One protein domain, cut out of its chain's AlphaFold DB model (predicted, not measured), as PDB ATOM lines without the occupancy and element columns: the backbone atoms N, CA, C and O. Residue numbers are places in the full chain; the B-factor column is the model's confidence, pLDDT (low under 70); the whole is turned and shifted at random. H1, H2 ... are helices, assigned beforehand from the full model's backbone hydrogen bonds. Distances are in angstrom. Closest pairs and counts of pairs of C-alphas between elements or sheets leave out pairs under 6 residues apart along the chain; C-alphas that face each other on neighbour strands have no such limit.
ATOM      1  N   GLU A  11      74.982  46.685  55.089       82.81
ATOM      2  CA  GLU A  11      75.076  46.625  53.621       82.81
ATOM      3  C   GLU A  11      74.474  45.337  53.037       82.81
ATOM      4  O   GLU A  11      73.822  45.368  51.996       82.81
ATOM      5  N   GLN A  12      74.653  44.203  53.723       82.75
ATOM      6  CA  GLN A  12      74.067  42.927  53.311       82.75
ATOM      7  C   GLN A  12      72.547  42.933  53.494       82.75
ATOM      8  O   GLN A  12      71.842  42.349  52.676       82.75
ATOM      9  N   LEU A  13      72.040  43.604  54.535       81.19
ATOM     10  CA  LEU A  13      70.600  43.775  54.745       81.19
ATOM     11  C   LEU A  13      69.972  44.608  53.623       81.19
ATOM     12  O   LEU A  13      68.990  44.161  53.039       81.19
ATOM     13  N   ASN A  14      70.584  45.736  53.258       75.88
ATOM     14  CA  ASN A  14      70.095  46.581  52.162       75.88
ATOM     15  C   ASN A  14      70.104  45.820  50.827       75.88
ATOM     16  O   ASN A  14      69.127  45.837  50.088       75.88
ATOM     17  N   PHE A  15      71.167  45.056  50.552       75.62
ATOM     18  CA  PHE A  15      71.235  44.227  49.346       75.62
ATOM     19  C   PHE A  15      70.139  43.148  49.297       75.62
ATOM     20  O   PHE A  15      69.643  42.803  48.222       75.62
ATOM     21  N   ILE A  16      69.763  42.582  50.447       79.75
ATOM     22  CA  ILE A  16      68.648  41.634  50.531       79.75
ATOM     23  C   ILE A  16      67.321  42.360  50.290       79.75
ATOM     24  O   ILE A  16      66.507  41.857  49.516       79.75
ATOM     25  N   GLU A  17      67.114  43.523  50.908       77.12
ATOM     26  CA  GLU A  17      65.903  44.337  50.751       77.12
ATOM     27  C   GLU A  17      65.671  44.734  49.285       77.12
ATOM     28  O   GLU A  17      64.604  44.439  48.745       77.12
ATOM     29  N   ASP A  18      66.702  45.233  48.596       79.25
ATOM     30  CA  ASP A  18      66.651  45.581  47.167       79.25
ATOM     31  C   ASP A  18      66.236  44.384  46.294       79.25
ATOM     32  O   ASP A  18      65.447  44.501  45.350       79.25
ATOM     33  N   ARG A  19      66.769  43.190  46.596       75.25
ATOM     34  CA  ARG A  19      66.413  41.966  45.865       75.25
ATOM     35  C   ARG A  19      64.976  41.548  46.140       75.25
ATOM     36  O   ARG A  19      64.295  41.137  45.204       75.25
ATOM     37  N   VAL A  20      64.524  41.637  47.389       75.56
ATOM     38  CA  VAL A  20      63.136  41.336  47.764       75.56
ATOM     39  C   VAL A  20      62.178  42.291  47.055       75.56
ATOM     40  O   VAL A  20      61.195  41.830  46.479       75.56
ATOM     41  N   GLU A  21      62.482  43.590  47.017       75.69
ATOM     42  CA  GLU A  21      61.666  44.583  46.315       75.69
ATOM     43  C   GLU A  21      61.620  44.312  44.807       75.69
ATOM     44  O   GLU A  21      60.542  44.311  44.207       75.69
ATOM     45  N   LYS A  22      62.768  43.981  44.198       73.69
ATOM     46  CA  LYS A  22      62.832  43.582  42.788       73.69
ATOM     47  C   LYS A  22      61.956  42.361  42.500       73.69
ATOM     48  O   LYS A  22      61.136  42.416  41.586       73.69
ATOM     49  N   TYR A  23      62.108  41.280  43.266       70.81
ATOM     50  CA  TYR A  23      61.320  40.061  43.057       70.81
ATOM     51  C   TYR A  23      59.831  40.292  43.305       70.81
ATOM     52  O   TYR A  23      59.004  39.741  42.583       70.81
ATOM     53  N   LYS A  24      59.476  41.131  44.284       74.50
ATOM     54  CA  LYS A  24      58.086  41.511  44.541       74.50
ATOM     55  C   LYS A  24      57.490  42.255  43.348       74.50
ATOM     56  O   LYS A  24      56.425  41.878  42.878       74.50
ATOM     57  N   LYS A  25      58.215  43.233  42.800       72.38
ATOM     58  CA  LYS A  25      57.789  43.968  41.603       72.38
ATOM     59  C   LYS A  25      57.636  43.054  40.386       72.38
ATOM     60  O   LYS A  25      56.675  43.199  39.642       72.38
ATOM     61  N   GLU A  26      58.564  42.120  40.184       74.31
ATOM     62  CA  GLU A  26      58.451  41.107  39.125       74.31
ATOM     63  C   GLU A  26      57.228  40.202  39.355       74.31
ATOM     64  O   GLU A  26      56.494  39.927  38.413       74.31
ATOM     65  N   THR A  27      56.949  39.817  40.604       79.38
ATOM     66  CA  THR A  27      55.777  39.004  40.973       79.38
ATOM     67  C   THR A  27      54.458  39.735  40.713       79.38
ATOM     68  O   THR A  27      53.558  39.156  40.115       79.38
ATOM     69  N   ASP A  28      54.338  41.008  41.104       78.62
ATOM     70  CA  ASP A  28      53.105  41.789  40.916       78.62
ATOM     71  C   ASP A  28      52.757  41.965  39.424       78.62
ATOM     72  O   ASP A  28      51.584  41.960  39.047       78.62
ATOM     73  N   LEU A  29      53.774  42.080  38.563       84.50
ATOM     74  CA  LEU A  29      53.588  42.125  37.111       84.50
ATOM     75  C   LEU A  29      53.180  40.757  36.549       84.50
ATOM     76  O   LEU A  29      52.254  40.692  35.747       84.50
ATOM     77  N   LEU A  30      53.804  39.667  37.005       82.69
ATOM     78  CA  LEU A  30      53.437  38.310  36.580       82.69
ATOM     79  C   LEU A  30      51.981  37.969  36.925       82.69
ATOM     80  O   LEU A  30      51.284  37.381  36.105       82.69
ATOM     81  N   ILE A  31      51.490  38.401  38.090       83.31
ATOM     82  CA  ILE A  31      50.082  38.216  38.475       83.31
ATOM     83  C   ILE A  31      49.144  38.877  37.452       83.31
ATOM     84  O   ILE A  31      48.111  38.314  37.095       83.31
ATOM     85  N   ALA A  32      49.485  40.067  36.951       85.31
ATOM     86  CA  ALA A  32      48.663  40.729  35.944       85.31
ATOM     87  C   ALA A  32      48.671  39.980  34.594       85.31
ATOM     88  O   ALA A  32      47.626  39.902  33.946       85.31
ATOM     89  N   GLU A  33      49.794  39.367  34.205       86.25
ATOM     90  CA  GLU A  33      49.853  38.490  33.024       86.25
ATOM     91  C   GLU A  33      48.979  37.239  33.190       86.25
ATOM     92  O   GLU A  33      48.236  36.884  32.274       86.25
ATOM     93  N   GLU A  34      48.993  36.605  34.370       85.12
ATOM     94  CA  GLU A  34      48.146  35.439  34.676       85.12
ATOM     95  C   GLU A  34      46.646  35.745  34.541       85.12
ATOM     96  O   GLU A  34      45.858  34.870  34.173       85.12
ATOM     97  N   PHE A  35      46.251  36.994  34.786       84.38
ATOM     98  CA  PHE A  35      44.874  37.461  34.636       84.38
ATOM     99  C   PHE A  35      44.564  38.084  33.266       84.38
ATOM    100  O   PHE A  35      43.465  38.605  33.064       84.38
ATOM    101  N   GLY A  36      45.486  37.977  32.304       86.31
ATOM    102  CA  GLY A  36      45.247  38.293  30.896       86.31
ATOM    103  C   GLY A  36      45.634  39.706  30.460       86.31
ATOM    104  O   GLY A  36      45.263  40.100  29.355       86.31
ATOM    105  N   LEU A  37      46.368  40.468  31.280       88.88
ATOM    106  CA  LEU A  37      46.964  41.730  30.838       88.88
ATOM    107  C   LEU A  37      48.295  41.443  30.144       88.88
ATOM    108  O   LEU A  37      49.248  41.000  30.779       88.88
ATOM    109  N   GLU A  38      48.365  41.687  28.839       88.56
ATOM    110  CA  GLU A  38      49.581  41.438  28.063       88.56
ATOM    111  C   GLU A  38      50.664  42.482  28.383       88.56
ATOM    112  O   GLU A  38      50.452  43.688  28.251       88.56
ATOM    113  N   GLU A  39      51.845  42.008  28.790       86.00
ATOM    114  CA  GLU A  39      53.036  42.817  29.079       86.00
ATOM    115  C   GLU A  39      52.812  44.034  30.016       86.00
ATOM    116  O   GLU A  39      53.116  45.181  29.640       86.00
ATOM    117  N   PRO A  40      52.339  43.834  31.258       88.12
ATOM    118  CA  PRO A  40      52.105  44.917  32.203       88.12
ATOM    119  C   PRO A  40      53.399  45.701  32.463       88.12
ATOM    120  O   PRO A  40      54.460  45.144  32.750       88.12
ATOM    121  N   LYS A  41      53.330  47.034  32.350       88.25
ATOM    122  CA  LYS A  41      54.514  47.914  32.449       88.25
ATOM    123  C   LYS A  41      54.712  48.531  33.831       88.25
ATOM    124  O   LYS A  41      55.812  48.975  34.161       88.25
ATOM    125  N   SER A  42      53.655  48.600  34.634       88.12
ATOM    126  CA  SER A  42      53.663  49.293  35.920       88.12
ATOM    127  C   SER A  42      52.631  48.722  36.877       88.12
ATOM    128  O   SER A  42      51.582  48.247  36.454       88.12
ATOM    129  N   TYR A  43      52.911  48.866  38.167       88.19
ATOM    130  CA  TYR A  43      52.024  48.510  39.264       88.19
ATOM    131  C   TYR A  43      51.995  49.661  40.272       88.19
ATOM    132  O   TYR A  43      53.013  50.320  40.499       88.19
ATOM    133  N   PHE A  44      50.836  49.892  40.880       86.81
ATOM    134  CA  PHE A  44      50.683  50.798  42.009       86.81
ATOM    135  C   PHE A  44      49.653  50.234  42.986       86.81
ATOM    136  O   PHE A  44      48.753  49.487  42.607       86.81
ATOM    137  N   MET A  45      49.776  50.627  44.251       85.88
ATOM    138  CA  MET A  45      48.854  50.233  45.307       85.88
ATOM    139  C   MET A  45      48.111  51.462  45.820       85.88
ATOM    140  O   MET A  45      48.724  52.486  46.118       85.88
ATOM    141  N   ILE A  46      46.790  51.347  45.947       84.06
ATOM    142  CA  ILE A  46      45.956  52.355  46.602       84.06
ATOM    143  C   ILE A  46      45.460  51.771  47.915       84.06
ATOM    144  O   ILE A  46      44.817  50.724  47.944       84.06
ATOM    145  N   SER A  47      45.737  52.477  49.006       83.00
ATOM    146  CA  SER A  47      45.183  52.166  50.319       83.00
ATOM    147  C   SER A  47      44.059  53.141  50.641       83.00
ATOM    148  O   SER A  47      44.276  54.350  50.714       83.00
ATOM    149  N   VAL A  48      42.854  52.618  50.862       76.19
ATOM    150  CA  VAL A  48      41.736  53.415  51.376       76.19
ATOM    151  C   VAL A  48      41.937  53.590  52.880       76.19
ATOM    152  O   VAL A  48      41.801  52.643  53.652       76.19
ATOM    153  N   ASN A  49      42.328  54.801  53.276       78.88
ATOM    154  CA  ASN A  49      42.695  55.106  54.658       78.88
ATOM    155  C   ASN A  49      41.471  55.274  55.575       78.88
ATOM    156  O   ASN A  49      41.530  54.935  56.755       78.88
ATOM    157  N   ASP A  50      40.352  55.759  55.032       79.31
ATOM    158  CA  ASP A  50      39.084  55.858  55.751       79.31
ATOM    159  C   ASP A  50      38.137  54.732  55.324       79.31
ATOM    160  O   ASP A  50      37.562  54.745  54.237       79.31
ATOM    161  N   LYS A  51      37.962  53.744  56.205       67.94
ATOM    162  CA  LYS A  51      37.081  52.590  55.961       67.94
ATOM    163  C   LYS A  51      35.595  52.952  55.947       67.94
ATOM    164  O   LYS A  51      34.791  52.130  55.515       67.94
ATOM    165  N   PHE A  52      35.236  54.132  56.444       72.06
ATOM    166  CA  PHE A  52      33.864  54.621  56.496       72.06
ATOM    167  C   PHE A  52      33.595  55.693  55.447       72.06
ATOM    168  O   PHE A  52      32.530  56.304  55.508       72.06
ATOM    169  N   PHE A  53      34.522  55.910  54.504       68.88
ATOM    170  CA  PHE A  53      34.371  56.924  53.472       68.88
ATOM    171  C   PHE A  53      33.068  56.675  52.691       68.88
ATOM    172  O   PHE A  53      32.968  55.688  51.957       68.88
ATOM    173  N   PRO A  54      32.038  57.516  52.884       65.88
ATOM    174  CA  PRO A  54      30.677  57.179  52.477       65.88
ATOM    175  C   PRO A  54      30.427  57.439  50.990       65.88
ATOM    176  O   PRO A  54      29.428  56.973  50.452       65.88
ATOM    177  N   GLU A  55      31.309  58.200  50.340       70.62
ATOM    178  CA  GLU A  55      31.158  58.630  48.948       70.62
ATOM    179  C   GLU A  55      31.762  57.643  47.945       70.62
ATOM    180  O   GLU A  55      31.349  57.631  46.789       70.62
ATOM    181  N   LEU A  56      32.760  56.854  48.363       69.62
ATOM    182  CA  LEU A  56      33.492  55.960  47.468       69.62
ATOM    183  C   LEU A  56      34.123  54.800  48.243       69.62
ATOM    184  O   LEU A  56      35.177  54.929  48.870       69.62
ATOM    185  N   ASN A  57      33.480  53.641  48.189       77.62
ATOM    186  CA  ASN A  57      34.050  52.413  48.729       77.62
ATOM    187  C   ASN A  57      35.146  51.846  47.799       77.62
ATOM    188  O   ASN A  57      35.312  52.262  46.651       77.62
ATOM    189  N   THR A  58      35.910  50.863  48.284       79.19
ATOM    190  CA  THR A  58      37.013  50.231  47.532       79.19
ATOM    191  C   THR A  58      36.592  49.693  46.161       79.19
ATOM    192  O   THR A  58      37.359  49.795  45.204       79.19
ATOM    193  N   SER A  59      35.378  49.155  46.037       81.88
ATOM    194  CA  SER A  59      34.851  48.647  44.766       81.88
ATOM    195  C   SER A  59      34.518  49.775  43.786       81.88
ATOM    196  O   SER A  59      34.773  49.649  42.589       81.88
ATOM    197  N   GLU A  60      33.984  50.893  44.278       85.25
ATOM    198  CA  GLU A  60      33.703  52.085  43.470       85.25
ATOM    199  C   GLU A  60      34.996  52.724  42.954       85.25
ATOM    200  O   GLU A  60      35.066  53.069  41.774       85.25
ATOM    201  N   VAL A  61      36.053  52.774  43.777       85.19
ATOM    202  CA  VAL A  61      37.380  53.256  43.351       85.19
ATOM    203  C   VAL A  61      37.933  52.359  42.244       85.19
ATOM    204  O   VAL A  61      38.412  52.850  41.222       85.19
ATOM    205  N   ALA A  62      37.824  51.038  42.406       85.56
ATOM    206  CA  ALA A  62      38.268  50.087  41.392       85.56
ATOM    207  C   ALA A  62      37.508  50.259  40.066       85.56
ATOM    208  O   ALA A  62      38.112  50.246  38.995       85.56
ATOM    209  N   ASN A  63      36.189  50.460  40.124       88.38
ATOM    210  CA  ASN A  63      35.374  50.706  38.935       88.38
ATOM    211  C   ASN A  63      35.714  52.033  38.255       88.38
ATOM    212  O   ASN A  63      35.789  52.075  37.029       88.38
ATOM    213  N   MET A  64      35.962  53.088  39.032       89.69
ATOM    214  CA  MET A  64      36.416  54.374  38.508       89.69
ATOM    215  C   MET A  64      37.727  54.209  37.730       89.69
ATOM    216  O   MET A  64      37.792  54.596  36.569       89.69
ATOM    217  N   LEU A  65      38.735  53.549  38.311       90.19
ATOM    218  CA  LEU A  65      40.027  53.327  37.648       90.19
ATOM    219  C   LEU A  65      39.891  52.545  36.339       90.19
ATOM    220  O   LEU A  65      40.494  52.920  35.337       90.19
ATOM    221  N   ARG A  66      39.064  51.492  36.322       90.12
ATOM    222  CA  ARG A  66      38.785  50.720  35.100       90.12
ATOM    223  C   ARG A  66      38.122  51.569  34.013       90.12
ATOM    224  O   ARG A  66      38.421  51.385  32.837       90.12
ATOM    225  N   ASN A  67      37.210  52.463  34.389       92.12
ATOM    226  CA  ASN A  67      36.510  53.322  33.434       92.12
ATOM    227  C   ASN A  67      37.425  54.416  32.868       92.12
ATOM    228  O   ASN A  67      37.354  54.694  31.676       92.12
ATOM    229  N   GLU A  68      38.286  55.003  33.700       93.19
ATOM    230  CA  GLU A  68      39.192  56.084  33.291       93.19
ATOM    231  C   GLU A  68      40.390  55.583  32.472       93.19
ATOM    232  O   GLU A  68      40.834  56.257  31.547       93.19
ATOM    233  N   LEU A  69      40.923  54.399  32.794       91.00
ATOM    234  CA  LEU A  69      42.127  53.855  32.148       91.00
ATOM    235  C   LEU A  69      41.823  52.869  31.010       91.00
ATOM    236  O   LEU A  69      42.716  52.549  30.227       91.00
ATOM    237  N   GLY A  70      40.577  52.409  30.890       90.75
ATOM    238  CA  GLY A  70      40.173  51.348  29.967       90.75
ATOM    239  C   GLY A  70      40.319  49.967  30.605       90.75
ATOM    240  O   GLY A  70      41.346  49.638  31.201       90.75
ATOM    241  N   LYS A  71      39.275  49.139  30.491       86.62
ATOM    242  CA  LYS A  71      39.182  47.832  31.170       86.62
ATOM    243  C   LYS A  71      40.234  46.840  30.682       86.62
ATOM    244  O   LYS A  71      40.636  45.960  31.428       86.62
ATOM    245  N   GLU A  72      40.658  46.996  29.440       87.56
ATOM    246  CA  GLU A  72      41.699  46.217  28.783       87.56
ATOM    247  C   GLU A  72      43.126  46.626  29.184       87.56
ATOM    248  O   GLU A  72      44.057  45.870  28.927       87.56
ATOM    249  N   ASN A  73      43.309  47.784  29.832       89.44
ATOM    250  CA  ASN A  73      44.635  48.336  30.142       89.44
ATOM    251  C   ASN A  73      45.030  48.205  31.621       89.44
ATOM    252  O   ASN A  73      46.168  48.509  31.979       89.44
ATOM    253  N   ILE A  74      44.102  47.806  32.498       90.75
ATOM    254  CA  ILE A  74      44.353  47.702  33.938       90.75
ATOM    255  C   ILE A  74      43.682  46.475  34.547       90.75
ATOM    256  O   ILE A  74      42.510  46.196  34.306       90.75
ATOM    257  N   ILE A  75      44.410  45.808  35.441       88.50
ATOM    258  CA  ILE A  75      43.859  44.819  36.365       88.50
ATOM    259  C   ILE A  75      43.857  45.415  37.765       88.50
ATOM    260  O   ILE A  75      44.873  45.912  38.247       88.50
ATOM    261  N   VAL A  76      42.695  45.374  38.419       87.31
ATOM    262  CA  VAL A  76      42.526  45.863  39.788       87.31
ATOM    263  C   VAL A  76      42.199  44.684  40.692       87.31
ATOM    264  O   VAL A  76      41.149  44.057  40.557       87.31
ATOM    265  N   LEU A  77      43.098  44.405  41.633       79.62
ATOM    266  CA  LEU A  77      42.923  43.371  42.648       79.62
ATOM    267  C   LEU A  77      42.425  44.022  43.939       79.62
ATOM    268  O   LEU A  77      43.131  44.836  44.539       79.62
ATOM    269  N   LEU A  78      41.222  43.665  44.395       75.62
ATOM    270  CA  LEU A  78      40.761  44.106  45.713       75.62
ATOM    271  C   LEU A  78      41.460  43.274  46.790       75.62
ATOM    272  O   LEU A  78      41.373  42.048  46.791       75.62
ATOM    273  N   ASN A  79      42.172  43.954  47.693       70.75
ATOM    274  CA  ASN A  79      42.977  43.349  48.763       70.75
ATOM    275  C   ASN A  79      44.019  42.313  48.291       70.75
ATOM    276  O   ASN A  79      44.504  41.537  49.103       70.75
ATOM    277  N   GLY A  80      44.377  42.288  47.002       59.28
ATOM    278  CA  GLY A  80      45.330  41.316  46.450       59.28
ATOM    279  C   GLY A  80      44.824  39.869  46.398       59.28
ATOM    280  O   GLY A  80      45.607  38.980  46.089       59.28
ATOM    281  N   GLU A  81      43.546  39.618  46.698       57.72
ATOM    282  CA  GLU A  81      43.026  38.251  46.847       57.72
ATOM    283  C   GLU A  81      42.272  37.754  45.617       57.72
ATOM    284  O   GLU A  81      42.396  36.584  45.274       57.72
ATOM    285  N   ASN A  82      41.498  38.612  44.949       55.91
ATOM    286  CA  ASN A  82      40.740  38.213  43.765       55.91
ATOM    287  C   ASN A  82      40.671  39.348  42.733       55.91
ATOM    288  O   ASN A  82      40.348  40.487  43.104       55.91
ATOM    289  N   PRO A  83      40.920  39.061  41.443       53.59
ATOM    290  CA  PRO A  83      40.493  39.949  40.372       53.59
ATOM    291  C   PRO A  83      38.961  39.983  40.347       53.59
ATOM    292  O   PRO A  83      38.294  38.963  40.531       53.59
ATOM    293  N   ILE A  84      38.404  41.172  40.139       55.31
ATOM    294  CA  ILE A  84      36.964  41.383  39.931       55.31
ATOM    295  C   ILE A  84      36.770  42.043  38.575       55.31
ATOM    296  O   ILE A  84      37.600  42.928  38.248       55.31
TER     297      ILE A  84
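Overview. This is residues 11 to 84 of the 84 residues of an uncharacterized protein of Proteus sp. ZN5 (UniProt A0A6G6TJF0). From the first printed residue, one long straight helix, H1, reaches as an arm into a small body of loops and a shorter helix, H2; residues 11 to 24 of H1 stick out. Beyond H1 a long link swings out in a free loop at residues 49 to 55, H2 follows, and the last residues fold back in a short antiparallel pairing. The printed part has 74 residues and two named helices, H1 then H2, with no named strand; the class is all helix, with 36 residues in named elements, under half. It is loose, with a radius of gyration of the C-alphas of 14.9 A and spans of 46 by 31 by 19 A.

Arrangement. H1, residues 11 to 34, and H2, residues 58 to 69, are apart, with no C-alphas within 8 A. In H2 every O i to N i+4 pair is within hydrogen-bond range; in H1, 19 of 20 are. Look next at residues 77 to 78, paired antiparallel with 82 to 83.

Along the chain. Find C-alpha 11 at (75.076, 46.625, 53.621); H1 runs 34.8 A from there to C-alpha 34. H2 runs 16.6 A, ending at C-alpha 69, (42.127, 53.855, 32.148).

Size, cuts and confidence. The C-alphas farthest apart, of Gln 12 and Glu 55, are 45.9 A apart. The 23-residue link is long, and the printed part has no cut. Look for pLDDT under 70 at residues 51, 53 to 54, 56 and 80 to 84.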